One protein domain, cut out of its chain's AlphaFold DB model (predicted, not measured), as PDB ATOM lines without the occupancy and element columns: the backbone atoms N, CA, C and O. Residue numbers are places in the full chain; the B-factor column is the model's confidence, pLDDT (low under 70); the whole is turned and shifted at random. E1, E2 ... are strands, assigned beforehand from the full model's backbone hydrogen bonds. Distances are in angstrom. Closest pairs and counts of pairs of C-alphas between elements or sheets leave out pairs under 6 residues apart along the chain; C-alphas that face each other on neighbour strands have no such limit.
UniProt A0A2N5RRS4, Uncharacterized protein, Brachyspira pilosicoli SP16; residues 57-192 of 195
ATOM      1  N   GLY A  57      -7.987  -9.968 -29.827       83.81
ATOM      2  CA  GLY A  57      -7.256  -9.245 -28.796       83.81
ATOM      3  C   GLY A  57      -6.422  -8.115 -29.359       83.81
ATOM      4  O   GLY A  57      -6.044  -8.130 -30.525       83.81
ATOM      5  N   GLU A  58      -6.124  -7.147 -28.509       81.00
ATOM      6  CA  GLU A  58      -5.294  -5.996 -28.840       81.00
ATOM      7  C   GLU A  58      -4.355  -5.709 -27.671       81.00
ATOM      8  O   GLU A  58      -4.671  -5.977 -26.509       81.00
ATOM      9  N   SER A  59      -3.183  -5.182 -27.987       77.56
ATOM     10  CA  SER A  59      -2.195  -4.733 -27.027       77.56
ATOM     11  C   SER A  59      -1.604  -3.405 -27.484       77.56
ATOM     12  O   SER A  59      -1.375  -3.174 -28.667       77.56
ATOM     13  N   ASN A  60      -1.337  -2.515 -26.540       75.19
ATOM     14  CA  ASN A  60      -0.643  -1.257 -26.795       75.19
ATOM     15  C   ASN A  60       0.872  -1.389 -26.595       75.19
ATOM     16  O   ASN A  60       1.631  -0.621 -27.179       75.19
ATOM     17  N   ASN A  61       1.311  -2.360 -25.786       73.19
ATOM     18  CA  ASN A  61       2.700  -2.465 -25.330       73.19
ATOM     19  C   ASN A  61       3.408  -3.749 -25.780       73.19
ATOM     20  O   ASN A  61       4.636  -3.820 -25.763       73.19
ATOM     21  N   LYS A  62       2.654  -4.780 -26.160       67.62
ATOM     22  CA  LYS A  62       3.160  -6.078 -26.606       67.62
ATOM     23  C   LYS A  62       2.816  -6.253 -28.075       67.62
ATOM     24  O   LYS A  62       1.677  -6.509 -28.453       67.62
ATOM     25  N   ALA A  63       3.838  -6.172 -28.914       63.31
ATOM     26  CA  ALA A  63       3.712  -6.689 -30.258       63.31
ATOM     27  C   ALA A  63       3.636  -8.224 -30.188       63.31
ATOM     28  O   ALA A  63       4.497  -8.878 -29.600       63.31
ATOM     29  N   PHE A  64       2.655  -8.815 -30.856       62.88
ATOM     30  CA  PHE A  64       2.646 -10.217 -31.279       62.88
ATOM     31  C   PHE A  64       3.616 -10.447 -32.470       62.88
ATOM     32  O   PHE A  64       3.360 -11.275 -33.350       62.88
ATOM     33  N   TYR A  65       4.720  -9.684 -32.536       57.47
ATOM     34  CA  TYR A  65       5.691  -9.648 -33.636       57.47
ATOM     35  C   TYR A  65       7.144  -9.740 -33.137       57.47
ATOM     36  O   TYR A  65       7.512  -9.057 -32.183       57.47
ATOM     37  N   LYS A  66       7.988 -10.514 -33.840       51.44
ATOM     38  CA  LYS A  66       9.455 -10.441 -33.764       51.44
ATOM     39  C   LYS A  66      10.123 -10.538 -35.149       51.44
ATOM     40  O   LYS A  66      10.238 -11.601 -35.731       51.44
ATOM     41  N   GLU A  67      10.660  -9.432 -35.637       50.22
ATOM     42  CA  GLU A  67      11.671  -9.329 -36.709       50.22
ATOM     43  C   GLU A  67      11.325  -9.765 -38.151       50.22
ATOM     44  O   GLU A  67      11.660  -8.997 -39.048       50.22
ATOM     45  N   THR A  68      10.686 -10.909 -38.456       53.25
ATOM     46  CA  THR A  68      10.466 -11.300 -39.882       53.25
ATOM     47  C   THR A  68       9.204 -12.108 -40.235       53.25
ATOM     48  O   THR A  68       8.762 -12.003 -41.377       53.25
ATOM     49  N   LEU A  69       8.566 -12.871 -39.331       49.81
ATOM     50  CA  LEU A  69       7.410 -13.733 -39.678       49.81
ATOM     51  C   LEU A  69       6.341 -13.780 -38.568       49.81
ATOM     52  O   LEU A  69       6.571 -14.424 -37.568       49.81
ATOM     53  N   MET A  70       5.167 -13.158 -38.744       54.78
ATOM     54  CA  MET A  70       4.015 -13.105 -37.797       54.78
ATOM     55  C   MET A  70       3.884 -14.248 -36.750       54.78
ATOM     56  O   MET A  70       3.926 -15.421 -37.117       54.78
ATOM     57  N   TYR A  71       3.611 -13.918 -35.470       59.47
ATOM     58  CA  TYR A  71       3.819 -14.860 -34.351       59.47
ATOM     59  C   TYR A  71       2.617 -15.214 -33.462       59.47
ATOM     60  O   TYR A  71       2.801 -15.997 -32.548       59.47
ATOM     61  N   ALA A  72       1.383 -14.764 -33.669       59.75
ATOM     62  CA  ALA A  72       0.275 -15.532 -33.082       59.75
ATOM     63  C   ALA A  72      -0.084 -16.626 -34.083       59.75
ATOM     64  O   ALA A  72      -0.648 -16.330 -35.131       59.75
ATOM     65  N   LYS A  73       0.311 -17.869 -33.812       70.19
ATOM     66  CA  LYS A  73       0.003 -19.010 -34.689       70.19
ATOM     67  C   LYS A  73      -0.739 -20.093 -33.933       70.19
ATOM     68  O   LYS A  73      -1.657 -20.692 -34.489       70.19
ATOM     69  N   ASP A  74      -0.363 -20.284 -32.679       81.44
ATOM     70  CA  ASP A  74      -0.822 -21.380 -31.852       81.44
ATOM     71  C   ASP A  74      -1.799 -20.845 -30.806       81.44
ATOM     72  O   ASP A  74      -1.486 -19.931 -30.036       81.44
ATOM     73  N   ILE A  75      -3.004 -21.406 -30.814       88.12
ATOM     74  CA  ILE A  75      -3.976 -21.258 -29.739       88.12
ATOM     75  C   ILE A  75      -4.196 -22.631 -29.142       88.12
ATOM     76  O   ILE A  75      -4.779 -23.500 -29.792       88.12
ATOM     77  N   ASP A  76      -3.786 -22.787 -27.889       91.25
ATOM     78  CA  ASP A  76      -4.246 -23.901 -27.081       91.25
ATOM     79  C   ASP A  76      -5.401 -23.437 -26.218       91.25
ATOM     80  O   ASP A  76      -5.361 -22.404 -25.543       91.25
ATOM     81  N   PHE A  77      -6.444 -24.241 -26.233       91.62
ATOM     82  CA  PHE A  77      -7.627 -24.009 -25.456       91.62
ATOM     83  C   PHE A  77      -7.948 -25.268 -24.682       91.62
ATOM     84  O   PHE A  77      -8.058 -26.353 -25.251       91.62
ATOM     85  N   SER A  78      -8.068 -25.132 -23.371       93.50
ATOM     86  CA  SER A  78      -8.385 -26.248 -22.504       93.50
ATOM     87  C   SER A  78      -9.698 -26.022 -21.801       93.50
ATOM     88  O   SER A  78      -9.938 -24.955 -21.242       93.50
ATOM     89  N   ILE A  79     -10.512 -27.069 -21.806       91.31
ATOM     90  CA  ILE A  79     -11.720 -27.202 -21.007       91.31
ATOM     91  C   ILE A  79     -11.771 -28.641 -20.498       91.31
ATOM     92  O   ILE A  79     -11.397 -29.572 -21.214       91.31
ATOM     93  N   ASN A  80     -12.223 -28.830 -19.256       83.69
ATOM     94  CA  ASN A  80     -12.392 -30.153 -18.639       83.69
ATOM     95  C   ASN A  80     -11.111 -31.010 -18.699       83.69
ATOM     96  O   ASN A  80     -11.162 -32.204 -18.989       83.69
ATOM     97  N   ASN A  81      -9.952 -30.387 -18.453       84.56
ATOM     98  CA  ASN A  81      -8.623 -31.014 -18.458       84.56
ATOM     99  C   ASN A  81      -8.189 -31.642 -19.796       84.56
ATOM    100  O   ASN A  81      -7.194 -32.363 -19.837       84.56
ATOM    101  N   LYS A  82      -8.894 -31.361 -20.895       91.25
ATOM    102  CA  LYS A  82      -8.451 -31.688 -22.254       91.25
ATOM    103  C   LYS A  82      -7.907 -30.428 -22.908       91.25
ATOM    104  O   LYS A  82      -8.475 -29.356 -22.716       91.25
ATOM    105  N   THR A  83      -6.809 -30.550 -23.646       93.56
ATOM    106  CA  THR A  83      -6.211 -29.445 -24.406       93.56
ATOM    107  C   THR A  83      -6.497 -29.648 -25.884       93.56
ATOM    108  O   THR A  83      -6.292 -30.738 -26.417       93.56
ATOM    109  N   TYR A  84      -6.948 -28.588 -26.537       93.06
ATOM    110  CA  TYR A  84      -7.223 -28.538 -27.961       93.06
ATOM    111  C   TYR A  84      -6.328 -27.478 -28.582       93.06
ATOM    112  O   TYR A  84      -6.355 -26.327 -28.154       93.06
ATOM    113  N   SER A  85      -5.565 -27.865 -29.599       90.56
ATOM    114  CA  SER A  85      -4.602 -26.985 -30.262       90.56
ATOM    115  C   SER A  85      -5.085 -26.581 -31.648       90.56
ATOM    116  O   SER A  85      -5.570 -27.407 -32.433       90.56
ATOM    117  N   TYR A  86      -4.978 -25.293 -31.944       86.75
ATOM    118  CA  TYR A  86      -5.239 -24.721 -33.252       86.75
ATOM    119  C   TYR A  86      -4.004 -23.966 -33.715       86.75
ATOM    120  O   TYR A  86      -3.615 -22.960 -33.127       86.75
ATOM    121  N   THR A  87      -3.426 -24.448 -34.808       82.50
ATOM    122  CA  THR A  87      -2.295 -23.816 -35.476       82.50
ATOM    123  C   THR A  87      -2.793 -23.201 -36.776       82.50
ATOM    124  O   THR A  87      -3.299 -23.898 -37.657       82.50
ATOM    125  N   ALA A  88      -2.660 -21.889 -36.907       73.69
ATOM    126  CA  ALA A  88      -3.074 -21.181 -38.107       73.69
ATOM    127  C   ALA A  88      -2.075 -21.379 -39.265       73.69
ATOM    128  O   ALA A  88      -0.856 -21.380 -39.066       73.69
ATOM    129  N   TYR A  89      -2.590 -21.539 -40.489       61.69
ATOM    130  CA  TYR A  89      -1.776 -21.590 -41.708       61.69
ATOM    131  C   TYR A  89      -1.458 -20.171 -42.205       61.69
ATOM    132  O   TYR A  89      -2.302 -19.276 -42.135       61.69
ATOM    133  N   PHE A  90      -0.242 -19.974 -42.724       52.06
ATOM    134  CA  PHE A  90       0.172 -18.733 -43.387       52.06
ATOM    135  C   PHE A  90      -0.769 -18.448 -44.577       52.06
ATOM    136  O   PHE A  90      -1.135 -19.382 -45.287       52.06
ATOM    137  N   ASN A  91      -1.188 -17.192 -44.783       50.28
ATOM    138  CA  ASN A  91      -2.194 -16.789 -45.786       50.28
ATOM    139  C   ASN A  91      -3.615 -17.374 -45.608       50.28
ATOM    140  O   ASN A  91      -4.259 -17.679 -46.603       50.28
ATOM    141  N   ASN A  92      -4.105 -17.550 -44.370       46.69
ATOM    142  CA  ASN A  92      -5.539 -17.533 -43.972       46.69
ATOM    143  C   ASN A  92      -5.686 -17.747 -42.444       46.69
ATOM    144  O   ASN A  92      -6.567 -18.470 -41.950       46.69
ATOM    145  N   GLY A  93      -4.755 -17.146 -41.698       45.69
ATOM    146  CA  GLY A  93      -4.470 -17.398 -40.295       45.69
ATOM    147  C   GLY A  93      -4.050 -16.116 -39.584       45.69
ATOM    148  O   GLY A  93      -3.008 -15.566 -39.917       45.69
ATOM    149  N   TYR A  94      -4.913 -15.680 -38.658       54.62
ATOM    150  CA  TYR A  94      -4.986 -14.397 -37.939       54.62
ATOM    151  C   TYR A  94      -4.784 -13.141 -38.787       54.62
ATOM    152  O   TYR A  94      -3.700 -12.862 -39.294       54.62
ATOM    153  N   TYR A  95      -5.824 -12.313 -38.866       52.47
ATOM    154  CA  TYR A  95      -5.677 -10.978 -39.428       52.47
ATOM    155  C   TYR A  95      -4.983 -10.105 -38.386       52.47
ATOM    156  O   TYR A  95      -5.603  -9.664 -37.419       52.47
ATOM    157  N   LEU A  96      -3.688  -9.855 -38.583       54.28
ATOM    158  CA  LEU A  96      -3.052  -8.660 -38.039       54.28
ATOM    159  C   LEU A  96      -3.667  -7.483 -38.796       54.28
ATOM    160  O   LEU A  96      -3.232  -7.160 -39.902       54.28
ATOM    161  N   CYS A  97      -4.725  -6.878 -38.256       46.59
ATOM    162  CA  CYS A  97      -5.186  -5.614 -38.804       46.59
ATOM    163  C   CYS A  97      -4.065  -4.590 -38.622       46.59
ATOM    164  O   CYS A  97      -3.668  -4.229 -37.517       46.59
ATOM    165  N   VAL A  98      -3.543  -4.193 -39.772       47.81
ATOM    166  CA  VAL A  98      -2.929  -2.910 -40.059       47.81
ATOM    167  C   VAL A  98      -3.620  -1.814 -39.233       47.81
ATOM    168  O   VAL A  98      -4.852  -1.776 -39.179       47.81
ATOM    169  N   ASP A  99      -2.855  -0.949 -38.565       46.81
ATOM    170  CA  ASP A  99      -3.430   0.173 -37.817       46.81
ATOM    171  C   ASP A  99      -4.265   1.096 -38.736       46.81
ATOM    172  O   ASP A  99      -4.227   0.993 -39.965       46.81
ATOM    173  N   LYS A 100      -5.016   2.047 -38.155       44.94
ATOM    174  CA  LYS A 100      -5.818   3.029 -38.922       44.94
ATOM    175  C   LYS A 100      -5.012   3.819 -39.974       44.94
ATOM    176  O   LYS A 100      -5.625   4.450 -40.829       44.94
ATOM    177  N   ALA A 101      -3.682   3.819 -39.894       52.62
ATOM    178  CA  ALA A 101      -2.767   4.541 -40.770       52.62
ATOM    179  C   ALA A 101      -2.073   3.645 -41.815       52.62
ATOM    180  O   ALA A 101      -1.218   4.136 -42.550       52.62
ATOM    181  N   GLY A 102      -2.412   2.358 -41.920       49.69
ATOM    182  CA  GLY A 102      -1.785   1.490 -42.917       49.69
ATOM    183  C   GLY A 102      -0.513   0.773 -42.437       49.69
ATOM    184  O   GLY A 102       0.135   0.107 -43.244       49.69
ATOM    185  N   VAL A 103      -0.152   0.839 -41.146       54.81
ATOM    186  CA  VAL A 103       1.071   0.214 -40.605       54.81
ATOM    187  C   VAL A 103       0.766  -1.113 -39.903       54.81
ATOM    188  O   VAL A 103      -0.018  -1.180 -38.957       54.81
ATOM    189  N   LEU A 104       1.430  -2.192 -40.328       54.50
ATOM    190  CA  LEU A 104       1.405  -3.487 -39.640       54.50
ATOM    191  C   LEU A 104       2.126  -3.374 -38.288       54.50
ATOM    192  O   LEU A 104       3.344  -3.512 -38.217       54.50
ATOM    193  N   ARG A 105       1.388  -3.123 -37.202       55.69
ATOM    194  CA  ARG A 105       1.974  -3.005 -35.851       55.69
ATOM    195  C   ARG A 105       2.024  -4.310 -35.067       55.69
ATOM    196  O   ARG A 105       2.623  -4.363 -33.998       55.69
ATOM    197  N   GLY A 106       1.444  -5.382 -35.604       64.19
ATOM    198  CA  GLY A 106       1.564  -6.712 -35.017       64.19
ATOM    199  C   GLY A 106       0.969  -6.825 -33.613       64.19
ATOM    200  O   GLY A 106       1.318  -7.748 -32.905       64.19
ATOM    201  N   ASN A 107       0.123  -5.898 -33.177       72.38
ATOM    202  CA  ASN A 107      -0.354  -5.760 -31.799       72.38
ATOM    203  C   ASN A 107      -1.852  -6.095 -31.652       72.38
ATOM    204  O   ASN A 107      -2.435  -5.895 -30.592       72.38
ATOM    205  N   TYR A 108      -2.458  -6.637 -32.708       77.75
ATOM    206  CA  TYR A 108      -3.847  -7.080 -32.768       77.75
ATOM    207  C   TYR A 108      -3.921  -8.519 -33.288       77.75
ATOM    208  O   TYR A 108      -3.207  -8.870 -34.222       77.75
ATOM    209  N   ILE A 109      -4.807  -9.338 -32.728       79.44
ATOM    210  CA  ILE A 109      -5.115 -10.699 -33.176       79.44
ATOM    211  C   ILE A 109      -6.622 -10.826 -33.401       79.44
ATOM    212  O   ILE A 109      -7.413 -10.382 -32.575       79.44
ATOM    213  N   ASP A 110      -7.026 -11.478 -34.489       83.00
ATOM    214  CA  ASP A 110      -8.399 -11.945 -34.701       83.00
ATOM    215  C   ASP A 110      -8.394 -13.186 -35.586       83.00
ATOM    216  O   ASP A 110      -7.891 -13.156 -36.714       83.00
ATOM    217  N   THR A 111      -8.959 -14.288 -35.086       81.75
ATOM    218  CA  THR A 111      -9.145 -15.503 -35.889       81.75
ATOM    219  C   THR A 111     -10.079 -15.267 -37.074       81.75
ATOM    220  O   THR A 111     -10.026 -16.042 -38.025       81.75
ATOM    221  N   GLN A 112     -10.955 -14.253 -37.013       80.12
ATOM    222  CA  GLN A 112     -12.071 -13.932 -37.922       80.12
ATOM    223  C   GLN A 112     -13.118 -15.032 -38.136       80.12
ATOM    224  O   GLN A 112     -14.218 -14.767 -38.613       80.12
ATOM    225  N   LYS A 113     -12.806 -16.259 -37.736       86.50
ATOM    226  CA  LYS A 113     -13.677 -17.425 -37.744       86.50
ATOM    227  C   LYS A 113     -13.678 -18.079 -36.374       86.50
ATOM    228  O   LYS A 113     -12.735 -17.912 -35.592       86.50
ATOM    229  N   TYR A 114     -14.714 -18.860 -36.115       91.31
ATOM    230  CA  TYR A 114     -14.672 -19.819 -35.028       91.31
ATOM    231  C   TYR A 114     -13.727 -20.965 -35.405       91.31
ATOM    232  O   TYR A 114     -13.746 -21.452 -36.534       91.31
ATOM    233  N   ILE A 115     -12.867 -21.348 -34.472       89.88
ATOM    234  CA  ILE A 115     -11.889 -22.426 -34.608       89.88
ATOM    235  C   ILE A 115     -12.328 -23.645 -33.786       89.88
ATOM    236  O   ILE A 115     -13.313 -23.592 -33.047       89.88
ATOM    237  N   PHE A 116     -11.571 -24.741 -33.916       86.62
ATOM    238  CA  PHE A 116     -11.836 -26.038 -33.278       86.62
ATOM    239  C   PHE A 116     -13.111 -26.746 -33.741       86.62
ATOM    240  O   PHE A 116     -13.701 -27.462 -32.942       86.62
ATOM    241  N   ASP A 117     -13.510 -26.583 -35.006       83.44
ATOM    242  CA  ASP A 117     -14.725 -27.163 -35.596       83.44
ATOM    243  C   ASP A 117     -15.096 -28.548 -35.034       83.44
ATOM    244  O   ASP A 117     -14.524 -29.569 -35.412       83.44
ATOM    245  N   ASN A 118     -16.051 -28.548 -34.097       84.00
ATOM    246  CA  ASN A 118     -16.614 -29.708 -33.398       84.00
ATOM    247  C   ASN A 118     -15.621 -30.570 -32.590       84.00
ATOM    248  O   ASN A 118     -15.987 -31.639 -32.118       84.00
ATOM    249  N   LYS A 119     -14.377 -30.127 -32.387       89.50
ATOM    250  CA  LYS A 119     -13.358 -30.882 -31.636       89.50
ATOM    251  C   LYS A 119     -13.556 -30.808 -30.126       89.50
ATOM    252  O   LYS A 119     -13.260 -31.770 -29.424       89.50
ATOM    253  N   ILE A 120     -13.987 -29.653 -29.622       93.88
ATOM    254  CA  ILE A 120     -14.195 -29.450 -28.186       93.88
ATOM    255  C   ILE A 120     -15.578 -29.973 -27.833       93.88
ATOM    256  O   ILE A 120     -16.556 -29.526 -28.424       93.88
ATOM    257  N   GLU A 121     -15.648 -30.866 -26.851       94.19
ATOM    258  CA  GLU A 121     -16.880 -31.517 -26.406       94.19
ATOM    259  C   GLU A 121     -17.060 -31.353 -24.899       94.19
ATOM    260  O   GLU A 121     -16.099 -31.414 -24.121       94.19
ATOM    261  N   PHE A 122     -18.306 -31.175 -24.477       93.50
ATOM    262  CA  PHE A 122     -18.685 -31.218 -23.076       93.50
ATOM    263  C   PHE A 122     -20.093 -31.782 -22.906       93.50
ATOM    264  O   PHE A 122     -20.990 -31.523 -23.708       93.50
ATOM    265  N   ASP A 123     -20.290 -32.508 -21.811       93.75
ATOM    266  CA  ASP A 123     -21.598 -33.053 -21.471       93.75
ATOM    267  C   ASP A 123     -22.417 -32.060 -20.646       93.75
ATOM    268  O   ASP A 123     -21.891 -31.362 -19.765       93.75
ATOM    269  N   TYR A 124     -23.721 -32.028 -20.891       92.44
ATOM    270  CA  TYR A 124     -24.705 -31.274 -20.122       92.44
ATOM    271  C   TYR A 124     -25.955 -32.122 -19.884       92.44
ATOM    272  O   TYR A 124     -26.253 -33.028 -20.663       92.44
ATOM    273  N   ASN A 125     -26.701 -31.840 -18.814       91.81
ATOM    274  CA  ASN A 125     -28.022 -32.438 -18.648       91.81
ATOM    275  C   ASN A 125     -29.063 -31.553 -19.324       91.81
ATOM    276  O   ASN A 125     -29.050 -30.337 -19.146       91.81
ATOM    277  N   SER A 126     -30.030 -32.153 -20.015       86.50
ATOM    278  CA  SER A 126     -31.112 -31.432 -20.709       86.50
ATOM    279  C   SER A 126     -31.998 -30.553 -19.815       86.50
ATOM    280  O   SER A 126     -32.791 -29.766 -20.321       86.50
ATOM    281  N   LYS A 127     -31.866 -30.668 -18.488       88.12
ATOM    282  CA  LYS A 127     -32.556 -29.828 -17.498       88.12
ATOM    283  C   LYS A 127     -31.668 -28.761 -16.855       88.12
ATOM    284  O   LYS A 127     -32.165 -27.972 -16.054       88.12
ATOM    285  N   ASP A 128     -30.370 -28.750 -17.151       91.88
ATOM    286  CA  ASP A 128     -29.462 -27.741 -16.616       91.88
ATOM    287  C   ASP A 128     -29.783 -26.385 -17.253       91.88
ATOM    288  O   ASP A 128     -29.928 -26.274 -18.465       91.88
ATOM    289  N   ASN A 129     -29.840 -25.324 -16.447       95.44
ATOM    290  CA  ASN A 129     -30.023 -23.964 -16.973       95.44
ATOM    291  C   ASN A 129     -28.734 -23.394 -17.578       95.44
ATOM    292  O   ASN A 129     -28.780 -22.463 -18.380       95.44
ATOM    293  N   LYS A 130     -27.576 -23.904 -17.150       96.06
ATOM    294  CA  LYS A 130     -26.256 -23.463 -17.601       96.06
ATOM    295  C   LYS A 130     -25.210 -24.551 -17.411       96.06
ATOM    296  O   LYS A 130     -25.292 -25.330 -16.462       96.06
ATOM    297  N   LYS A 131     -24.166 -24.517 -18.234       95.56
ATOM    298  CA  LYS A 131     -22.926 -25.268 -18.030       95.56
ATOM    299  C   LYS A 131     -21.789 -24.305 -17.714       95.56
ATOM    300  O   LYS A 131     -21.590 -23.332 -18.435       95.56
ATOM    301  N   VAL A 132     -21.037 -24.585 -16.653       95.25
ATOM    302  CA  VAL A 132     -19.781 -23.883 -16.357       95.25
ATOM    303  C   VAL A 132     -18.628 -24.731 -16.867       95.25
ATOM    304  O   VAL A 132     -18.518 -25.909 -16.523       95.25
ATOM    305  N   LEU A 133     -17.779 -24.125 -17.684       94.81
ATOM    306  CA  LEU A 133     -16.593 -24.737 -18.251       94.81
ATOM    307  C   LEU A 133     -15.360 -24.020 -17.703       94.81
ATOM    308  O   LEU A 133     -15.254 -22.797 -17.792       94.81
ATOM    309  N   ASN A 134     -14.437 -24.787 -17.127       94.25
ATOM    310  CA  ASN A 134     -13.192 -24.273 -16.564       94.25
ATOM    311  C   ASN A 134     -12.004 -24.817 -17.351       94.25
ATOM    312  O   ASN A 134     -11.983 -25.999 -17.713       94.25
ATOM    313  N   GLY A 135     -10.997 -23.974 -17.549       94.00
ATOM    314  CA  GLY A 135      -9.712 -24.396 -18.089       94.00
ATOM    315  C   GLY A 135      -8.809 -23.208 -18.373       94.00
ATOM    316  O   GLY A 135      -8.677 -22.335 -17.521       94.00
ATOM    317  N   TYR A 136      -8.160 -23.162 -19.532       94.94
ATOM    318  CA  TYR A 136      -7.267 -22.056 -19.883       94.94
ATOM    319  C   TYR A 136      -7.282 -21.758 -21.378       94.94
ATOM    320  O   TYR A 136      -7.642 -22.600 -22.197       94.94
ATOM    321  N   ILE A 137      -6.825 -20.561 -21.719       93.88
ATOM    322  CA  ILE A 137      -6.419 -20.205 -23.075       93.88
ATOM    323  C   ILE A 137      -4.936 -19.846 -23.066       93.88
ATOM    324  O   ILE A 137      -4.451 -19.174 -22.150       93.88
ATOM    325  N   TRP A 138      -4.220 -20.303 -24.082       91.38
ATOM    326  CA  TRP A 138      -2.837 -19.957 -24.358       91.38
ATOM    327  C   TRP A 138      -2.719 -19.494 -25.808       91.38
ATOM    328  O   TRP A 138      -3.219 -20.159 -26.708       91.38
ATOM    329  N   VAL A 139      -2.078 -18.345 -26.019       87.12
ATOM    330  CA  VAL A 139      -1.796 -17.781 -27.342       87.12
ATOM    331  C   VAL A 139      -0.288 -17.595 -27.466       87.12
ATOM    332  O   VAL A 139       0.338 -16.940 -26.620       87.12
ATOM    333  N   GLY A 140       0.287 -18.183 -28.509       80.88
ATOM    334  CA  GLY A 140       1.731 -18.312 -28.667       80.88
ATOM    335  C   GLY A 140       2.196 -18.609 -30.094       80.88
ATOM    336  O   GLY A 140       1.412 -18.652 -31.047       80.88
ATOM    337  N   TYR A 141       3.505 -18.832 -30.208       76.38
ATOM    338  CA  TYR A 141       4.165 -19.431 -31.371       76.38
ATOM    339  C   TYR A 141       5.400 -20.207 -30.940       76.38
ATOM    340  O   TYR A 141       6.247 -19.648 -30.244       76.38
ATOM    341  N   ASN A 142       5.531 -21.463 -31.377       70.12
ATOM    342  CA  ASN A 142       6.702 -22.311 -31.095       70.12
ATOM    343  C   ASN A 142       7.136 -22.239 -29.616       70.12
ATOM    344  O   ASN A 142       8.298 -21.975 -29.305       70.12
ATOM    345  N   SER A 143       6.184 -22.419 -28.697       65.62
ATOM    346  CA  SER A 143       6.406 -22.367 -27.240       65.62
ATOM    347  C   SER A 143       6.749 -20.989 -26.656       65.62
ATOM    348  O   SER A 143       6.921 -20.871 -25.443       65.62
ATOM    349  N   ILE A 144       6.784 -19.926 -27.466       72.00
ATOM    350  CA  ILE A 144       6.839 -18.543 -26.983       72.00
ATOM    351  C   ILE A 144       5.429 -18.100 -26.602       72.00
ATOM    352  O   ILE A 144       4.493 -18.159 -27.399       72.00
ATOM    353  N   LEU A 145       5.294 -17.658 -25.356       70.25
ATOM    354  CA  LEU A 145       4.042 -17.258 -24.730       70.25
ATOM    355  C   LEU A 145       3.777 -15.758 -24.930       70.25
ATOM    356  O   LEU A 145       4.540 -14.935 -24.429       70.25
ATOM    357  N   PHE A 146       2.650 -15.403 -25.556       78.00
ATOM    358  CA  PHE A 146       2.142 -14.021 -25.570       78.00
ATOM    359  C   PHE A 146       1.070 -13.796 -24.507       78.00
ATOM    360  O   PHE A 146       1.052 -12.762 -23.835       78.00
ATOM    361  N   PHE A 147       0.179 -14.772 -24.345       86.25
ATOM    362  CA  PHE A 147      -0.942 -14.693 -23.422       86.25
ATOM    363  C   PHE A 147      -1.272 -16.065 -22.843       86.25
ATOM    364  O   PHE A 147      -1.371 -17.037 -23.587       86.25
ATOM    365  N   ARG A 148      -1.468 -16.154 -21.524       89.88
ATOM    366  CA  ARG A 148      -2.010 -17.343 -20.858       89.88
ATOM    367  C   ARG A 148      -2.896 -16.907 -19.712       89.88
ATOM    368  O   ARG A 148      -2.451 -16.147 -18.856       89.88
ATOM    369  N   ASN A 149      -4.123 -17.407 -19.683       94.00
ATOM    370  CA  ASN A 149      -5.045 -17.124 -18.594       94.00
ATOM    371  C   ASN A 149      -5.966 -18.320 -18.333       94.00
ATOM    372  O   ASN A 149      -6.325 -19.046 -19.261       94.00
ATOM    373  N   THR A 150      -6.329 -18.517 -17.069       94.81
ATOM    374  CA  THR A 150      -7.366 -19.470 -16.672       94.81
ATOM    375  C   THR A 150      -8.725 -18.906 -17.062       94.81
ATOM    376  O   THR A 150      -9.099 -17.817 -16.636       94.81
ATOM    377  N   VAL A 151      -9.497 -19.659 -17.839       94.50
ATOM    378  CA  VAL A 151     -10.815 -19.227 -18.304       94.50
ATOM    379  C   VAL A 151     -11.933 -19.928 -17.544       94.50
ATOM    380  O   VAL A 151     -11.855 -21.123 -17.246       94.50
ATOM    381  N   ASN A 152     -12.988 -19.172 -17.260       94.88
ATOM    382  CA  ASN A 152     -14.263 -19.660 -16.756       94.88
ATOM    383  C   ASN A 152     -15.361 -19.150 -17.693       94.88
ATOM    384  O   ASN A 152     -15.549 -17.943 -17.843       94.88
ATOM    385  N   ILE A 153     -16.044 -20.077 -18.355       95.69
ATOM    386  CA  ILE A 153     -17.042 -19.785 -19.381       95.69
ATOM    387  C   ILE A 153     -18.372 -20.373 -18.947       95.69
ATOM    388  O   ILE A 153     -18.446 -21.520 -18.505       95.69
ATOM    389  N   ILE A 154     -19.434 -19.592 -19.102       96.44
ATOM    390  CA  ILE A 154     -20.799 -20.009 -18.816       96.44
ATOM    391  C   ILE A 154     -21.538 -20.128 -20.143       96.44
ATOM    392  O   ILE A 154     -21.681 -19.146 -20.867       96.44
ATOM    393  N   ILE A 155     -22.028 -21.328 -20.437       96.62
ATOM    394  CA  ILE A 155     -22.932 -21.583 -21.558       96.62
ATOM    395  C   ILE A 155     -24.361 -21.615 -21.000       96.62
ATOM    396  O   ILE A 155     -24.668 -22.522 -20.220       96.62
ATOM    397  N   PRO A 156     -25.226 -20.637 -21.321       96.25
ATOM    398  CA  PRO A 156     -26.632 -20.674 -20.930       96.25
ATOM    399  C   PRO A 156     -27.352 -21.741 -21.757       96.25
ATOM    400  O   PRO A 156     -27.304 -21.712 -22.977       96.25
ATOM    401  N   LEU A 157     -28.000 -22.698 -21.101       95.31
ATOM    402  CA  LEU A 157     -28.678 -23.829 -21.750       95.31
ATOM    403  C   LEU A 157     -30.198 -23.651 -21.789       95.31
ATOM    404  O   LEU A 157     -30.870 -24.248 -22.618       95.31
ATOM    405  N   ASN A 158     -30.742 -22.773 -20.946       90.62
ATOM    406  CA  ASN A 158     -32.160 -22.417 -20.939       90.62
ATOM    407  C   ASN A 158     -32.641 -21.758 -22.246       90.62
ATOM    408  O   ASN A 158     -33.839 -21.726 -22.506       90.62
ATOM    409  N   THR A 159     -31.724 -21.215 -23.047       87.88
ATOM    410  CA  THR A 159     -32.010 -20.623 -24.360       87.88
ATOM    411  C   THR A 159     -31.681 -21.562 -25.521       87.88
ATOM    412  O   THR A 159     -31.743 -21.136 -26.673       87.88
ATOM    413  N   PHE A 160     -31.273 -22.804 -25.246       93.12
ATOM    414  CA  PHE A 160     -30.921 -23.765 -26.284       93.12
ATOM    415  C   PHE A 160     -32.177 -24.429 -26.855       93.12
ATOM    416  O   PHE A 160     -32.945 -25.053 -26.126       93.12
ATOM    417  N   ASP A 161     -32.371 -24.298 -28.167       90.50
ATOM    418  CA  ASP A 161     -33.479 -24.904 -28.904       90.50
ATOM    419  C   ASP A 161     -32.924 -25.892 -29.938       90.50
ATOM    420  O   ASP A 161     -32.441 -25.501 -31.004       90.50
ATOM    421  N   GLU A 162     -33.004 -27.186 -29.622       88.44
ATOM    422  CA  GLU A 162     -32.515 -28.280 -30.475       88.44
ATOM    423  C   GLU A 162     -33.198 -28.339 -31.848       88.44
ATOM    424  O   GLU A 162     -32.635 -28.906 -32.782       88.44
ATOM    425  N   ALA A 163     -34.389 -27.751 -32.004       90.69
ATOM    426  CA  ALA A 163     -35.080 -27.711 -33.292       90.69
ATOM    427  C   ALA A 163     -34.549 -26.605 -34.218       90.69
ATOM    428  O   ALA A 163     -34.786 -26.649 -35.426       90.69
ATOM    429  N   LYS A 164     -33.852 -25.600 -33.671       91.38
ATOM    430  CA  LYS A 164     -33.356 -24.427 -34.419       91.38
ATOM    431  C   LYS A 164     -31.837 -24.348 -34.487       91.38
ATOM    432  O   LYS A 164     -31.288 -23.661 -35.352       91.38
ATOM    433  N   SER A 165     -31.155 -25.036 -33.585       92.12
ATOM    434  CA  SER A 165     -29.716 -24.943 -33.417       92.12
ATOM    435  C   SER A 165     -29.064 -26.311 -33.493       92.12
ATOM    436  O   SER A 165     -29.576 -27.313 -33.004       92.12
ATOM    437  N   LYS A 166     -27.872 -26.342 -34.080       92.31
ATOM    438  CA  LYS A 166     -26.958 -27.468 -33.932       92.31
ATOM    439  C   LYS A 166     -26.493 -27.526 -32.475       92.31
ATOM    440  O   LYS A 166     -26.459 -26.506 -31.790       92.31
ATOM    441  N   ASN A 167     -26.054 -28.700 -32.021       93.00
ATOM    442  CA  ASN A 167     -25.427 -28.903 -30.706       93.00
ATOM    443  C   ASN A 167     -24.019 -28.271 -30.635       93.00
ATOM    444  O   ASN A 167     -23.039 -28.948 -30.334       93.00
ATOM    445  N   ILE A 168     -23.896 -26.986 -30.967       95.81
ATOM    446  CA  ILE A 168     -22.643 -26.237 -31.047       95.81
ATOM    447  C   ILE A 168     -22.861 -24.867 -30.400       95.81
ATOM    448  O   ILE A 168     -23.607 -24.037 -30.921       95.81
ATOM    449  N   ALA A 169     -22.175 -24.619 -29.288       96.69
ATOM    450  CA  ALA A 169     -22.069 -23.305 -28.667       96.69
ATOM    451  C   ALA A 169     -20.939 -22.490 -29.311       96.69
ATOM    452  O   ALA A 169     -19.867 -23.021 -29.622       96.69
ATOM    453  N   LEU A 170     -21.177 -21.192 -29.482       97.38
ATOM    454  CA  LEU A 170     -20.232 -20.238 -30.051       97.38
ATOM    455  C   LEU A 170     -19.823 -19.227 -28.981       97.38
ATOM    456  O   LEU A 170     -20.670 -18.636 -28.308       97.38
ATOM    457  N   ILE A 171     -18.516 -19.035 -28.815       97.44
ATOM    458  CA  ILE A 171     -17.979 -18.009 -27.919       97.44
ATOM    459  C   ILE A 171     -16.877 -17.206 -28.595       97.44
ATOM    460  O   ILE A 171     -16.100 -17.741 -29.391       97.44
ATOM    461  N   THR A 172     -16.735 -15.957 -28.171       96.69
ATOM    462  CA  THR A 172     -15.596 -15.111 -28.510       96.69
ATOM    463  C   THR A 172     -14.824 -14.803 -27.241       96.69
ATOM    464  O   THR A 172     -15.372 -14.238 -26.296       96.69
ATOM    465  N   ILE A 173     -13.536 -15.134 -27.221       95.31
ATOM    466  CA  ILE A 173     -12.615 -14.736 -26.157       95.31
ATOM    467  C   ILE A 173     -11.850 -13.509 -26.633       95.31
ATOM    468  O   ILE A 173     -11.194 -13.537 -27.675       95.31
ATOM    469  N   THR A 174     -11.939 -12.434 -25.853       93.88
ATOM    470  CA  THR A 174     -11.128 -11.231 -26.048       93.88
ATOM    471  C   THR A 174      -9.979 -11.261 -25.056       93.88
ATOM    472  O   THR A 174     -10.210 -11.257 -23.848       93.88
ATOM    473  N   VAL A 175      -8.746 -11.316 -25.552       90.25
ATOM    474  CA  VAL A 175      -7.539 -11.322 -24.722       90.25
ATOM    475  C   VAL A 175      -6.959  -9.915 -24.605       90.25
ATOM    476  O   VAL A 175      -6.918  -9.172 -25.586       90.25
ATOM    477  N   TYR A 176      -6.471  -9.574 -23.414       89.88
ATOM    478  CA  TYR A 176      -5.805  -8.309 -23.111       89.88
ATOM    479  C   TYR A 176      -4.403  -8.607 -22.558       89.88
ATOM    480  O   TYR A 176      -4.212  -8.777 -21.348       89.88
ATOM    481  N   PRO A 177      -3.387  -8.734 -23.429       83.88
ATOM    482  CA  PRO A 177      -2.042  -9.115 -23.012       83.88
ATOM    483  C   PRO A 177      -1.363  -8.114 -22.080       83.88
ATOM    484  O   PRO A 177      -0.526  -8.523 -21.276       83.88
ATOM    485  N   ASP A 178      -1.699  -6.826 -22.168       84.31
ATOM    486  CA  ASP A 178      -1.048  -5.762 -21.389       84.31
ATOM    487  C   ASP A 178      -1.271  -5.901 -19.883       84.31
ATOM    488  O   ASP A 178      -0.383  -5.593 -19.094       84.31
ATOM    489  N   ASN A 179      -2.437  -6.405 -19.485       88.62
ATOM    490  CA  ASN A 179      -2.831  -6.587 -18.088       88.62
ATOM    491  C   ASN A 179      -3.090  -8.061 -17.739       88.62
ATOM    492  O   ASN A 179      -3.664  -8.355 -16.693       88.62
ATOM    493  N   SER A 180      -2.668  -8.983 -18.612       87.62
ATOM    494  CA  SER A 180      -2.835 -10.428 -18.439       87.62
ATOM    495  C   SER A 180      -4.279 -10.830 -18.120       87.62
ATOM    496  O   SER A 180      -4.497 -11.705 -17.286       87.62
ATOM    497  N   SER A 181      -5.268 -10.208 -18.767       93.31
ATOM    498  CA  SER A 181      -6.692 -10.465 -18.518       93.31
ATOM    499  C   SER A 181      -7.443 -10.895 -19.777       93.31
ATOM    500  O   SER A 181      -6.921 -10.838 -20.890       93.31
ATOM    501  N   TYR A 182      -8.678 -11.359 -19.604       95.56
ATOM    502  CA  TYR A 182      -9.573 -11.700 -20.704       95.56
ATOM    503  C   TYR A 182     -11.006 -11.293 -20.374       95.56
ATOM    504  O   TYR A 182     -11.387 -11.166 -19.211       95.56
ATOM    505  N   THR A 183     -11.812 -11.163 -21.419       96.81
ATOM    506  CA  THR A 183     -13.269 -11.259 -21.337       96.81
ATOM    507  C   THR A 183     -13.750 -12.323 -22.315       96.81
ATOM    508  O   THR A 183     -13.019 -12.733 -23.221       96.81
ATOM    509  N   TYR A 184     -14.985 -12.788 -22.149       97.19
ATOM    510  CA  TYR A 184     -15.632 -13.623 -23.153       97.19
ATOM    511  C   TYR A 184     -17.061 -13.157 -23.411       97.19
ATOM    512  O   TYR A 184     -17.685 -12.504 -22.571       97.19
ATOM    513  N   THR A 185     -17.568 -13.516 -24.580       97.88
ATOM    514  CA  THR A 185     -18.962 -13.343 -24.973       97.88
ATOM    515  C   THR A 185     -19.504 -14.694 -25.412       97.88
ATOM    516  O   THR A 185     -18.811 -15.447 -26.095       97.88
ATOM    517  N   PHE A 186     -20.720 -15.018 -24.975       97.69
ATOM    518  CA  PHE A 186     -21.494 -16.106 -25.557       97.69
ATOM    519  C   PHE A 186     -22.213 -15.555 -26.784       97.69
ATOM    520  O   PHE A 186     -23.106 -14.721 -26.653       97.69
ATOM    521  N   ASP A 187     -21.789 -15.995 -27.964       97.06
ATOM    522  CA  ASP A 187     -22.276 -15.463 -29.238       97.06
ATOM    523  C   ASP A 187     -23.568 -16.158 -29.697       97.06
ATOM    524  O   ASP A 187     -24.198 -15.737 -30.666       97.06
ATOM    525  N   GLY A 188     -23.977 -17.215 -28.992       96.56
ATOM    526  CA  GLY A 188     -25.178 -17.990 -29.264       96.56
ATOM    527  C   GLY A 188     -24.872 -19.439 -29.631       96.56
ATOM    528  O   GLY A 188     -23.794 -19.975 -29.361       96.56
ATOM    529  N   PHE A 189     -25.853 -20.073 -30.260       96.50
ATOM    530  CA  PHE A 189     -25.742 -21.427 -30.787       96.50
ATOM    531  C   PHE A 189     -25.675 -21.394 -32.311       96.50
ATOM    532  O   PHE A 189     -26.335 -20.567 -32.944       96.50
ATOM    533  N   GLU A 190     -24.895 -22.292 -32.915       95.56
ATOM    534  CA  GLU A 190     -24.822 -22.384 -34.376       95.56
ATOM    535  C   GLU A 190     -26.195 -22.797 -34.931       95.56
ATOM    536  O   GLU A 190     -26.727 -23.848 -34.572       95.56
ATOM    537  N   ALA A 191     -26.786 -21.974 -35.797       93.81
ATOM    538  CA  ALA A 191     -28.095 -22.256 -36.375       93.81
ATOM    539  C   ALA A 191     -28.057 -23.471 -37.317       93.81
ATOM    540  O   ALA A 191     -27.060 -23.744 -38.003       93.81
ATOM    541  N   ILE A 192     -29.175 -24.194 -37.384       92.00
ATOM    542  CA  ILE A 192     -29.436 -25.122 -38.482       92.00
ATOM    543  C   ILE A 192     -29.783 -24.244 -39.688       92.00
ATOM    544  O   ILE A 192     -30.847 -23.633 -39.729       92.00
TER     545      ILE A 192
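What this domain is: This is residues 57 to 192 of the 195 residues of an uncharacterized protein of Brachyspira pilosicoli SP16 (UniProt A0A2N5RRS4). Picture a long, loosely formed barrel-like shell that is not fully closed: the twisted sheet of E2, E1, E5 and E6 makes one wall, the hairpin of E7 and E8 stands next to E6, and E4 stands next to E2. Two unnamed stretches, residues 57 to 73 and 88 to 107, loop out toward one end, while the turn between E4 and E5 lies at the other. The printed part has 136 residues, with no named helix and eight named strands in the order E1 to E8; the class is all strand. The sheet's order is E2, E1, E5, E6, antiparallel throughout. The whole is compact, with a radius of gyration of the C-alphas of 16.3 A, and elongated, spanning 52 by 28 by 24 A.

How they stand to each other: Start at the inner strands of the large sheet, E1 at residues 74 to 79 and E5 at residues 130 to 141, which are antiparallel at 157 degrees; N 76 and O 138 are 2.9 A apart, within hydrogen-bond range. Look next for edge strand E2, residues 82 to 87, the antiparallel neighbour of E1 and its hairpin partner, with N 84 and O 77 at 2.8 A, within hydrogen-bond range. Edge strand E6, residues 144 to 156, forms a hairpin with E5, with N 133 and O 153 at 2.8 A. Find next the hairpin of E7, residues 165 to 176, and E8, residues 181 to 191, antiparallel at 160 degrees, with N 174 and O 183 at 2.9 A, within hydrogen-bond range. The closest C-alphas of E6 and E8 are those of Asn 149 and Ser 181, 6.9 A apart. E4, residues 115 to 125, pairs with no named strand; its closest C-alphas to E2 are Phe 116 and Tyr 86, 6.7 A, and to E7 Asn 118 and Ile 168, 7.3 A. E3, residues 108 to 110, also pairs with no named strand and is near E7. E2 and E8 are apart.

Where its parts are: Find C-alpha 74 at (-0.822, -21.380, -31.852), where E1 begins; it is 16.4 A long and E2 16.6 A. E3 is 6.9 A long. E4, 24.8 A, bends by 57 degrees at residue 119. E5 is 33.6 A long. E6, 34.1 A, bends by 50 degrees at residue 150. E7, 30.9 A, bends by 57 degrees at residue 168. E8, 30.3 A, ends at C-alpha 191, (-28.095, -22.256, -36.375).

The domain as a whole: Look from C-alpha 67 to C-alpha 127 for the two farthest apart, 52.4 A. The printed part has no cut. The link from E2 to E3, 20 residues, is long. Mean pLDDT of the printed part is 81.6; residues 62 to 72, 89 to 106 and 143 are under 70.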